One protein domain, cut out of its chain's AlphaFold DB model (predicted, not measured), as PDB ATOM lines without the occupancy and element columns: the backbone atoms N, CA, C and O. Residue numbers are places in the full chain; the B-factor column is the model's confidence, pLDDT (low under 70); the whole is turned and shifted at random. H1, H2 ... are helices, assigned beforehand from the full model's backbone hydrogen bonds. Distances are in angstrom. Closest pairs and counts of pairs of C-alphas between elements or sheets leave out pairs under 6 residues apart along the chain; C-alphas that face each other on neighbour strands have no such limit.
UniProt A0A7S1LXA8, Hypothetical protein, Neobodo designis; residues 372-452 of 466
ATOM      1  N   PRO A 372     -15.879 -66.717-167.001       63.94
ATOM      2  CA  PRO A 372     -16.449 -67.841-166.248       63.94
ATOM      3  C   PRO A 372     -15.424 -68.664-165.449       63.94
ATOM      4  O   PRO A 372     -15.737 -69.167-164.368       63.94
ATOM      5  N   GLU A 373     -14.204 -68.828-165.960       64.12
ATOM      6  CA  GLU A 373     -13.129 -69.568-165.285       64.12
ATOM      7  C   GLU A 373     -12.553 -68.757-164.124       64.12
ATOM      8  O   GLU A 373     -12.317 -69.300-163.042       64.12
ATOM      9  N   VAL A 374     -12.426 -67.441-164.316       66.62
ATOM     10  CA  VAL A 374     -12.065 -66.499-163.250       66.62
ATOM     11  C   VAL A 374     -13.117 -66.514-162.141       66.62
ATOM     12  O   VAL A 374     -12.755 -66.600-160.970       66.62
ATOM     13  N   LEU A 375     -14.413 -66.514-162.481       67.62
ATOM     14  CA  LEU A 375     -15.489 -66.601-161.489       67.62
ATOM     15  C   LEU A 375     -15.396 -67.887-160.651       67.62
ATOM     16  O   LEU A 375     -15.480 -67.827-159.425       67.62
ATOM     17  N   ARG A 376     -15.143 -69.045-161.277       69.44
ATOM     18  CA  ARG A 376     -14.957 -70.309-160.539       69.44
ATOM     19  C   ARG A 376     -13.736 -70.279-159.621       69.44
ATOM     20  O   ARG A 376     -13.827 -70.728-158.479       69.44
ATOM     21  N   ALA A 377     -12.610 -69.742-160.087       67.00
ATOM     22  CA  ALA A 377     -11.403 -69.611-159.270       67.00
ATOM     23  C   ALA A 377     -11.629 -68.680-158.064       67.00
ATOM     24  O   ALA A 377     -11.223 -69.000-156.945       67.00
ATOM     25  N   LEU A 378     -12.344 -67.569-158.274       70.19
ATOM     26  CA  LEU A 378     -12.752 -66.646-157.215       70.19
ATOM     27  C   LEU A 378     -13.653 -67.324-156.184       70.19
ATOM     28  O   LEU A 378     -13.433 -67.157-154.990       70.19
ATOM     29  N   GLN A 379     -14.626 -68.126-156.615       71.56
ATOM     30  CA  GLN A 379     -15.545 -68.832-155.716       71.56
ATOM     31  C   GLN A 379     -14.842 -69.852-154.826       71.56
ATOM     32  O   GLN A 379     -15.132 -69.933-153.632       71.56
ATOM     33  N   VAL A 380     -13.911 -70.623-155.392       74.12
ATOM     34  CA  VAL A 380     -13.116 -71.594-154.626       74.12
ATOM     35  C   VAL A 380     -12.272 -70.877-153.576       74.12
ATOM     36  O   VAL A 380     -12.224 -71.307-152.426       74.12
ATOM     37  N   TRP A 381     -11.657 -69.753-153.947       73.81
ATOM     38  CA  TRP A 381     -10.855 -68.960-153.022       73.81
ATOM     39  C   TRP A 381     -11.697 -68.284-151.931       73.81
ATOM     40  O   TRP A 381     -11.357 -68.364-150.753       73.81
ATOM     41  N   LEU A 382     -12.833 -67.681-152.296       72.19
ATOM     42  CA  LEU A 382     -13.733 -67.002-151.360       72.19
ATOM     43  C   LEU A 382     -14.341 -67.956-150.326       72.19
ATOM     44  O   LEU A 382     -14.567 -67.556-149.189       72.19
ATOM     45  N   LYS A 383     -14.564 -69.225-150.687       74.00
ATOM     46  CA  LYS A 383     -15.042 -70.259-149.752       74.00
ATOM     47  C   LYS A 383     -13.976 -70.712-148.749       74.00
ATOM     48  O   LYS A 383     -14.326 -71.300-147.730       74.00
ATOM     49  N   ALA A 384     -12.699 -70.449-149.026       67.50
ATOM     50  CA  ALA A 384     -11.571 -70.841-148.184       67.50
ATOM     51  C   ALA A 384     -11.030 -69.699-147.303       67.50
ATOM     52  O   ALA A 384     -10.171 -69.952-146.457       67.50
ATOM     53  N   ILE A 385     -11.499 -68.458-147.493       74.75
ATOM     54  CA  ILE A 385     -10.952 -67.278-146.816       74.75
ATOM     55  C   ILE A 385     -11.834 -66.779-145.668       74.75
ATOM     56  O   ILE A 385     -13.062 -66.820-145.724       74.75
ATOM     57  N   ASP A 386     -11.185 -66.253-144.629       77.25
ATOM     58  CA  ASP A 386     -11.852 -65.525-143.555       77.25
ATOM     59  C   ASP A 386     -12.105 -64.072-143.990       77.25
ATOM     60  O   ASP A 386     -11.188 -63.254-144.106       77.25
ATOM     61  N   VAL A 387     -13.373 -63.770-144.269       75.25
ATOM     62  CA  VAL A 387     -13.835 -62.478-144.795       75.25
ATOM     63  C   VAL A 387     -13.586 -61.322-143.821       75.25
ATOM     64  O   VAL A 387     -13.379 -60.194-144.268       75.25
ATOM     65  N   GLU A 388     -13.604 -61.579-142.510       75.88
ATOM     66  CA  GLU A 388     -13.393 -60.537-141.497       75.88
ATOM     67  C   GLU A 388     -11.912 -60.144-141.434       75.88
ATOM     68  O   GLU A 388     -11.597 -58.958-141.507       75.88
ATOM     69  N   ARG A 389     -11.000 -61.126-141.479       75.44
ATOM     70  CA  ARG A 389      -9.551 -60.865-141.570       75.44
ATOM     71  C   ARG A 389      -9.161 -60.121-142.843       75.44
ATOM     72  O   ARG A 389      -8.391 -59.172-142.785       75.44
ATOM     73  N   LEU A 390      -9.743 -60.498-143.984       77.75
ATOM     74  CA  LEU A 390      -9.488 -59.821-145.256       77.75
ATOM     75  C   LEU A 390      -9.915 -58.342-145.228       77.75
ATOM     76  O   LEU A 390      -9.263 -57.494-145.834       77.75
ATOM     77  N   TYR A 391     -11.020 -58.024-144.550       77.44
ATOM     78  CA  TYR A 391     -11.472 -56.641-144.403       77.44
ATOM     79  C   TYR A 391     -10.521 -55.825-143.523       77.44
ATOM     80  O   TYR A 391     -10.206 -54.682-143.867       77.44
ATOM     81  N   ASP A 392     -10.044 -56.420-142.430       77.50
ATOM     82  CA  ASP A 392      -9.115 -55.783-141.499       77.50
ATOM     83  C   ASP A 392      -7.744 -55.538-142.148       77.50
ATOM     84  O   ASP A 392      -7.198 -54.442-142.012       77.50
ATOM     85  N   ASP A 393      -7.236 -56.482-142.944       76.56
ATOM     86  CA  ASP A 393      -5.975 -56.332-143.686       76.56
ATOM     87  C   ASP A 393      -6.036 -55.160-144.685       76.56
ATOM     88  O   ASP A 393      -5.128 -54.328-144.748       76.56
ATOM     89  N   ILE A 394      -7.148 -55.024-145.419       76.75
ATOM     90  CA  ILE A 394      -7.341 -53.907-146.359       76.75
ATOM     91  C   ILE A 394      -7.518 -52.575-145.605       76.75
ATOM     92  O   ILE A 394      -7.043 -51.533-146.067       76.75
ATOM     93  N   CYS A 395      -8.175 -52.584-144.438       78.31
ATOM     94  CA  CYS A 395      -8.275 -51.400-143.577       78.31
ATOM     95  C   CYS A 395      -6.905 -50.948-143.059       78.31
ATOM     96  O   CYS A 395      -6.644 -49.746-143.016       78.31
ATOM     97  N   LEU A 396      -6.031 -51.887-142.686       74.69
ATOM     98  CA  LEU A 396      -4.688 -51.594-142.187       74.69
ATOM     99  C   LEU A 396      -3.791 -50.968-143.264       74.69
ATOM    100  O   LEU A 396      -3.037 -50.046-142.962       74.69
ATOM    101  N   GLU A 397      -3.892 -51.424-144.515       70.62
ATOM    102  CA  GLU A 397      -3.069 -50.903-145.618       70.62
ATOM    103  C   GLU A 397      -3.571 -49.569-146.195       70.62
ATOM    104  O   GLU A 397      -2.770 -48.751-146.658       70.62
ATOM    105  N   HIS A 398      -4.887 -49.330-146.205       72.81
ATOM    106  CA  HIS A 398      -5.478 -48.227-146.979       72.81
ATOM    107  C   HIS A 398      -6.417 -47.303-146.193       72.81
ATOM    108  O   HIS A 398      -6.914 -46.325-146.754       72.81
ATOM    109  N   GLY A 399      -6.675 -47.576-144.912       73.00
ATOM    110  CA  GLY A 399      -7.554 -46.787-144.040       73.00
ATOM    111  C   GLY A 399      -9.054 -46.945-144.326       73.00
ATOM    112  O   GLY A 399      -9.847 -46.993-143.390       73.00
ATOM    113  N   GLU A 400      -9.457 -47.075-145.594       77.25
ATOM    114  CA  GLU A 400     -10.836 -47.344-146.019       77.25
ATOM    115  C   GLU A 400     -10.904 -48.473-147.063       77.25
ATOM    116  O   GLU A 400     -10.108 -48.553-148.005       77.25
ATOM    117  N   VAL A 401     -11.916 -49.337-146.945       76.19
ATOM    118  CA  VAL A 401     -12.147 -50.435-147.897       76.19
ATOM    119  C   VAL A 401     -13.037 -49.954-149.035       76.19
ATOM    120  O   VAL A 401     -14.205 -49.624-148.828       76.19
ATOM    121  N   THR A 402     -12.502 -49.950-150.255       80.94
ATOM    122  CA  THR A 402     -13.255 -49.671-151.485       80.94
ATOM    123  C   THR A 402     -13.333 -50.925-152.352       80.94
ATOM    124  O   THR A 402     -12.531 -51.851-152.212       80.94
ATOM    125  N   VAL A 403     -14.286 -50.963-153.286       71.56
ATOM    126  CA  VAL A 403     -14.405 -52.077-154.244       71.56
ATOM    127  C   VAL A 403     -13.162 -52.150-155.143       71.56
ATOM    128  O   VAL A 403     -12.732 -53.240-155.499       71.56
ATOM    129  N   SER A 404     -12.515 -51.016-155.439       71.62
ATOM    130  CA  SER A 404     -11.234 -50.992-156.156       71.62
ATOM    131  C   SER A 404     -10.103 -51.692-155.393       71.62
ATOM    132  O   SER A 404      -9.298 -52.388-156.012       71.62
ATOM    133  N   HIS A 405     -10.041 -51.560-154.062       79.00
ATOM    134  CA  HIS A 405      -9.070 -52.303-153.244       79.00
ATOM    135  C   HIS A 405      -9.350 -53.808-153.287       79.00
ATOM    136  O   HIS A 405      -8.430 -54.607-153.446       79.00
ATOM    137  N   LEU A 406     -10.627 -54.192-153.255       73.06
ATOM    138  CA  LEU A 406     -11.027 -55.588-153.383       73.06
ATOM    139  C   LEU A 406     -10.630 -56.180-154.748       73.06
ATOM    140  O   LEU A 406     -10.036 -57.253-154.790       73.06
ATOM    141  N   ILE A 407     -10.876 -55.466-155.853       73.06
ATOM    142  CA  ILE A 407     -10.477 -55.907-157.202       73.06
ATOM    143  C   ILE A 407      -8.965 -56.165-157.262       73.06
ATOM    144  O   ILE A 407      -8.549 -57.186-157.806       73.06
ATOM    145  N   LYS A 408      -8.138 -55.302-156.658       74.88
ATOM    146  CA  LYS A 408      -6.675 -55.480-156.618       74.88
ATOM    147  C   LYS A 408      -6.251 -56.756-155.890       74.88
ATOM    148  O   LYS A 408      -5.406 -57.491-156.402       74.88
ATOM    149  N   VAL A 409      -6.850 -57.046-154.734       76.31
ATOM    150  CA  VAL A 409      -6.562 -58.284-153.989       76.31
ATOM    151  C   VAL A 409      -6.948 -59.512-154.814       76.31
ATOM    152  O   VAL A 409      -6.178 -60.468-154.911       76.31
ATOM    153  N   LEU A 410      -8.100 -59.460-155.483       70.62
ATOM    154  CA  LEU A 410      -8.575 -60.551-156.329       70.62
ATOM    155  C   LEU A 410      -7.702 -60.759-157.577       70.62
ATOM    156  O   LEU A 410      -7.453 -61.907-157.943       70.62
ATOM    157  N   CYS A 411      -7.178 -59.688-158.186       68.62
ATOM    158  CA  CYS A 411      -6.221 -59.772-159.302       68.62
ATOM    159  C   CYS A 411      -4.945 -60.488-158.863       68.62
ATOM    160  O   CYS A 411      -4.479 -61.412-159.525       68.62
ATOM    161  N   LYS A 412      -4.412 -60.103-157.697       71.88
ATOM    162  CA  LYS A 412      -3.198 -60.699-157.129       71.88
ATOM    163  C   LYS A 412      -3.371 -62.192-156.853       71.88
ATOM    164  O   LYS A 412      -2.445 -62.968-157.073       71.88
ATOM    165  N   GLN A 413      -4.555 -62.593-156.397       68.62
ATOM    166  CA  GLN A 413      -4.824 -63.976-156.036       68.62
ATOM    167  C   GLN A 413      -5.108 -64.880-157.239       68.62
ATOM    168  O   GLN A 413      -4.628 -66.010-157.294       68.62
ATOM    169  N   THR A 414      -5.912 -64.404-158.185       60.66
ATOM    170  CA  THR A 414      -6.342 -65.205-159.342       60.66
ATOM    171  C   THR A 414      -5.388 -65.117-160.522       60.66
ATOM    172  O   THR A 414      -5.541 -65.878-161.472       60.66
ATOM    173  N   ARG A 415      -4.416 -64.194-160.468       60.31
ATOM    174  CA  ARG A 415      -3.533 -63.824-161.585       60.31
ATOM    175  C   ARG A 415      -4.298 -63.373-162.837       60.31
ATOM    176  O   ARG A 415      -3.724 -63.322-163.915       60.31
ATOM    177  N   ALA A 416      -5.582 -63.041-162.700       62.97
ATOM    178  CA  ALA A 416      -6.395 -62.513-163.783       62.97
ATOM    179  C   ALA A 416      -6.178 -61.002-163.939       62.97
ATOM    180  O   ALA A 416      -5.868 -60.294-162.975       62.97
ATOM    181  N   SER A 417      -6.391 -60.498-165.157       65.62
ATOM    182  CA  SER A 417      -6.288 -59.067-165.435       65.62
ATOM    183  C   SER A 417      -7.346 -58.265-164.662       65.62
ATOM    184  O   SER A 417      -8.481 -58.715-164.466       65.62
ATOM    185  N   SER A 418      -7.007 -57.028-164.282       63.59
ATOM    186  CA  SER A 418      -7.956 -56.115-163.626       63.59
ATOM    187  C   SER A 418      -9.200 -55.846-164.479       63.59
ATOM    188  O   SER A 418     -10.301 -55.718-163.942       63.59
ATOM    189  N   HIS A 419      -9.051 -55.863-165.806       63.97
ATOM    190  CA  HIS A 419     -10.156 -55.739-166.751       63.97
ATOM    191  C   HIS A 419     -11.134 -56.923-166.654       63.97
ATOM    192  O   HIS A 419     -12.346 -56.717-166.585       63.97
ATOM    193  N   THR A 420     -10.629 -58.158-166.580       65.25
ATOM    194  CA  THR A 420     -11.464 -59.367-166.477       65.25
ATOM    195  C   THR A 420     -12.241 -59.395-165.160       65.25
ATOM    196  O   THR A 420     -13.441 -59.663-165.159       65.25
ATOM    197  N   ILE A 421     -11.599 -59.038-164.042       70.81
ATOM    198  CA  ILE A 421     -12.265 -58.992-162.729       70.81
ATOM    199  C   ILE A 421     -13.272 -57.843-162.653       70.81
ATOM    200  O   ILE A 421     -14.374 -58.043-162.150       70.81
ATOM    201  N   SER A 422     -12.953 -56.667-163.206       71.06
ATOM    202  CA  SER A 422     -13.923 -55.566-163.299       71.06
ATOM    203  C   SER A 422     -15.146 -55.972-164.118       71.06
ATOM    204  O   SER A 422     -16.258 -55.673-163.712       71.06
ATOM    205  N   THR A 423     -14.961 -56.723-165.209       72.44
ATOM    206  CA  THR A 423     -16.072 -57.210-166.046       72.44
ATOM    207  C   THR A 423     -16.996 -58.157-165.270       72.44
ATOM    208  O   THR A 423     -18.212 -58.077-165.404       72.44
ATOM    209  N   VAL A 424     -16.437 -59.023-164.415       71.00
ATOM    210  CA  VAL A 424     -17.222 -59.896-163.522       71.00
ATOM    211  C   VAL A 424     -17.983 -59.078-162.470       71.00
ATOM    212  O   VAL A 424     -19.138 -59.367-162.180       71.00
ATOM    213  N   PHE A 425     -17.361 -58.039-161.910       73.06
ATOM    214  CA  PHE A 425     -18.002 -57.157-160.931       73.06
ATOM    215  C   PHE A 425     -19.120 -56.309-161.552       73.06
ATOM    216  O   PHE A 425     -20.160 -56.113-160.922       73.06
ATOM    217  N   ASP A 426     -18.919 -55.840-162.782       70.69
ATOM    218  CA  ASP A 426     -19.905 -55.073-163.538       70.69
ATOM    219  C   ASP A 426     -21.095 -55.961-163.949       70.69
ATOM    220  O   ASP A 426     -22.235 -55.524-163.837       70.69
ATOM    221  N   ALA A 427     -20.857 -57.227-164.323       66.06
ATOM    222  CA  ALA A 427     -21.916 -58.197-164.630       66.06
ATOM    223  C   ALA A 427     -22.797 -58.559-163.416       66.06
ATOM    224  O   ALA A 427     -23.943 -58.965-163.578       66.06
ATOM    225  N   LEU A 428     -22.282 -58.399-162.193       62.56
ATOM    226  CA  LEU A 428     -22.987 -58.721-160.947       62.56
ATOM    227  C   LEU A 428     -23.619 -57.486-160.259       62.56
ATOM    228  O   LEU A 428     -24.036 -57.572-159.096       62.56
ATOM    229  N   ASP A 429     -23.684 -56.344-160.957       60.78
ATOM    230  CA  ASP A 429     -24.252 -55.068-160.489       60.78
ATOM    231  C   ASP A 429     -23.641 -54.552-159.168       60.78
ATOM    232  O   ASP A 429     -24.338 -54.177-158.212       60.78
ATOM    233  N   PHE A 430     -22.309 -54.538-159.076       65.75
ATOM    234  CA  PHE A 430     -21.624 -54.015-157.893       65.75
ATOM    235  C   PHE A 430     -21.717 -52.475-157.791       65.75
ATOM    236  O   PHE A 430     -21.688 -51.763-158.796       65.75
ATOM    237  N   PRO A 431     -21.813 -51.907-156.569       59.75
ATOM    238  CA  PRO A 431     -21.895 -50.459-156.378       59.75
ATOM    239  C   PRO A 431     -20.607 -49.741-156.815       59.75
ATOM    240  O   PRO A 431     -19.520 -50.310-156.738       59.75
ATOM    241  N   ASN A 432     -20.737 -48.460-157.200       58.34
ATOM    242  CA  ASN A 432     -19.641 -47.585-157.654       58.34
ATOM    243  C   ASN A 432     -18.311 -47.848-156.933       58.34
ATOM    244  O   ASN A 432     -18.225 -47.706-155.709       58.34
ATOM    245  N   GLN A 433     -17.268 -48.125-157.722       61.06
ATOM    246  CA  GLN A 433     -16.028 -48.722-157.228       61.06
ATOM    247  C   GLN A 433     -15.254 -47.861-156.204       61.06
ATOM    248  O   GLN A 433     -14.430 -48.376-155.450       61.06
ATOM    249  N   SER A 434     -15.561 -46.560-156.141       56.62
ATOM    250  CA  SER A 434     -14.874 -45.544-155.340       56.62
ATOM    251  C   SER A 434     -15.545 -45.186-154.004       56.62
ATOM    252  O   SER A 434     -15.097 -44.246-153.350       56.62
ATOM    253  N   LYS A 435     -16.657 -45.828-153.615       70.19
ATOM    254  CA  LYS A 435     -17.315 -45.544-152.323       70.19
ATOM    255  C   LYS A 435     -16.762 -46.452-151.215       70.19
ATOM    256  O   LYS A 435     -16.603 -47.647-151.470       70.19
ATOM    257  N   PRO A 436     -16.529 -45.931-149.993       72.69
ATOM    258  CA  PRO A 436     -16.130 -46.758-148.863       72.69
ATOM    259  C   PRO A 436     -17.257 -47.724-148.487       72.69
ATOM    260  O   PRO A 436     -18.438 -47.360-148.435       72.69
ATOM    261  N   VAL A 437     -16.889 -48.978-148.255       76.25
ATOM    262  CA  VAL A 437     -17.805 -50.094-148.031       76.25
ATOM    263  C   VAL A 437     -17.722 -50.520-146.565       76.25
ATOM    264  O   VAL A 437     -16.655 -50.867-146.066       76.25
ATOM    265  N   SER A 438     -18.860 -50.524-145.861       79.19
ATOM    266  CA  SER A 438     -18.929 -51.056-144.488       79.19
ATOM    267  C   SER A 438     -18.681 -52.568-144.462       79.19
ATOM    268  O   SER A 438     -19.075 -53.250-145.408       79.19
ATOM    269  N   LEU A 439     -18.143 -53.120-143.369       75.88
ATOM    270  CA  LEU A 439     -17.927 -54.568-143.196       75.88
ATOM    271  C   LEU A 439     -19.183 -55.404-143.514       75.88
ATOM    272  O   LEU A 439     -19.117 -56.431-144.188       75.88
ATOM    273  N   LYS A 440     -20.368 -54.928-143.106       74.38
ATOM    274  CA  LYS A 440     -21.653 -55.589-143.394       74.38
ATOM    275  C   LYS A 440     -21.970 -55.615-144.893       74.38
ATOM    276  O   LYS A 440     -22.525 -56.595-145.388       74.38
ATOM    277  N   THR A 441     -21.635 -54.546-145.609       74.19
ATOM    278  CA  THR A 441     -21.783 -54.469-147.067       74.19
ATOM    279  C   THR A 441     -20.718 -55.321-147.758       74.19
ATOM    280  O   THR A 441     -21.056 -56.073-148.660       74.19
ATOM    281  N   PHE A 442     -19.472 -55.286-147.289       76.06
ATOM    282  CA  PHE A 442     -18.352 -56.068-147.813       76.06
ATOM    283  C   PHE A 442     -18.619 -57.577-147.731       76.06
ATOM    284  O   PHE A 442     -18.509 -58.284-148.729       76.06
ATOM    285  N   ARG A 443     -19.114 -58.054-146.584       78.00
ATOM    286  CA  ARG A 443     -19.525 -59.452-146.391       78.00
ATOM    287  C   ARG A 443     -20.649 -59.870-147.336       78.00
ATOM    288  O   ARG A 443     -20.608 -60.951-147.909       78.00
ATOM    289  N   ARG A 444     -21.652 -59.008-147.533       74.81
ATOM    290  CA  ARG A 444     -22.740 -59.271-148.491       74.81
ATOM    291  C   ARG A 444     -22.227 -59.365-149.925       74.81
ATOM    292  O   ARG A 444     -22.701 -60.210-150.671       74.81
ATOM    293  N   LEU A 445     -21.287 -58.500-150.296       71.81
ATOM    294  CA  LEU A 445     -20.692 -58.470-151.628       71.81
ATOM    295  C   LEU A 445     -19.885 -59.743-151.912       71.81
ATOM    296  O   LEU A 445     -20.074 -60.360-152.955       71.81
ATOM    297  N   LEU A 446     -19.060 -60.184-150.962       75.44
ATOM    298  CA  LEU A 446     -18.270 -61.406-151.115       75.44
ATOM    299  C   LEU A 446     -19.113 -62.680-151.099       75.44
ATOM    300  O   LEU A 446     -18.859 -63.573-151.899       75.44
ATOM    301  N   ASN A 447     -20.162 -62.737-150.275       75.62
ATOM    302  CA  ASN A 447     -21.093 -63.866-150.302       75.62
ATOM    303  C   ASN A 447     -21.851 -63.939-151.638       75.62
ATOM    304  O   ASN A 447     -21.999 -65.018-152.194       75.62
ATOM    305  N   ARG A 448     -22.255 -62.795-152.214       71.81
ATOM    306  CA  ARG A 448     -22.871 -62.765-153.553       71.81
ATOM    307  C   ARG A 448     -21.928 -63.265-154.650       71.81
ATOM    308  O   ARG A 448     -22.389 -63.961-155.541       71.81
ATOM    309  N   LEU A 449     -20.635 -62.942-154.577       72.00
ATOM    310  CA  LEU A 449     -19.612 -63.480-155.489       72.00
ATOM    311  C   LEU A 449     -19.373 -64.986-155.288       72.00
ATOM    312  O   LEU A 449     -19.105 -65.702-156.250       72.00
ATOM    313  N   ALA A 450     -19.457 -65.472-154.048       73.06
ATOM    314  CA  ALA A 450     -19.268 -66.886-153.719       73.06
ATOM    315  C   ALA A 450     -20.444 -67.777-154.168       73.06
ATOM    316  O   ALA A 450     -20.227 -68.962-154.448       73.06
ATOM    317  N   ASP A 451     -21.647 -67.195-154.253       72.62
ATOM    318  CA  ASP A 451     -22.914 -67.885-154.527       72.62
ATOM    319  C   ASP A 451     -23.489 -67.620-155.940       72.62
ATOM    320  O   ASP A 451     -24.535 -68.170-156.274       72.62
ATOM    321  N   SER A 452     -22.851 -66.790-156.778       69.06
ATOM    322  CA  SER A 452     -23.332 -66.463-158.137       69.06
ATOM    323  C   SER A 452     -23.140 -67.614-159.137       69.06
ATOM    324  O   SER A 452     -22.073 -68.226-159.165       69.06
TER     325      SER A 452
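What this domain is: This is residues 372 to 452 of the 466 residues of the protein "Hypothetical protein" of Neobodo designis (UniProt A0A7S1LXA8). Five short helices cross one another in a rounded, compact cluster: H3 and H5 lie on opposite sides of the middle, H2 is at one end and H4 at the other, and H1 runs along a third side. The long link, residues 428 to 438, leads back along the fourth side from H4 to H5. The printed part has 81 residues, with the helices in the order H1 to H5 and no named strand; the class is all helix. The radius of gyration of the C-alphas is 11.6 A, and the spans are 31 by 25 by 21 A.

Where its parts are: H1, residues 372 to 384, begins at C-alpha 372 (-16.449, -67.841, -166.248) and is 19.0 A long. H2, residues 387 to 398, measures 16.7 A, H3, residues 403 to 414, 16.2 A, and H4, residues 418 to 427, 14.2 A. H5, residues 439 to 451, is 18.2 A long and ends at C-alpha 451 (-22.914, -67.885, -154.527).

How they stand to each other: The helix packing is mostly crossed. H5 touches H1 with residues 446 to 451 alone, at a steep tilt of 55 degrees, opposite ways; the closest C-alphas, of Gln 379 and Ala 450, are 4.7 A apart. H1 touches H3 about perpendicular, at 85 degrees, with residues 374 to 378 alone; the closest C-alphas, of Ala 377 and Thr 414, are 6.7 A apart. H2 touches H5 with residues 387 to 391 alone, closest at the C-alphas of Val 387 and Arg 443, 6.6 A. H3 touches H4 with residues 407 to 411 alone, closest at the C-alphas of Cys 411 and Ser 418, 5.9 A. H3 and H5 are apart. Every O i to N i+4 pair is within hydrogen-bond range in H2, H3, H4 and H5, and 8 of 9 in H1.

The domain as a whole: The C-alphas farthest apart, of Pro 372 and Gly 399, are 31.9 A apart. The printed part has no cut; the link from H4 to H5 is long, and the other three are tight. Mean pLDDT of the printed part is 71.2, and 25 residues are under 70, among them 372 to 377, 413 to 420 and 427 to 434.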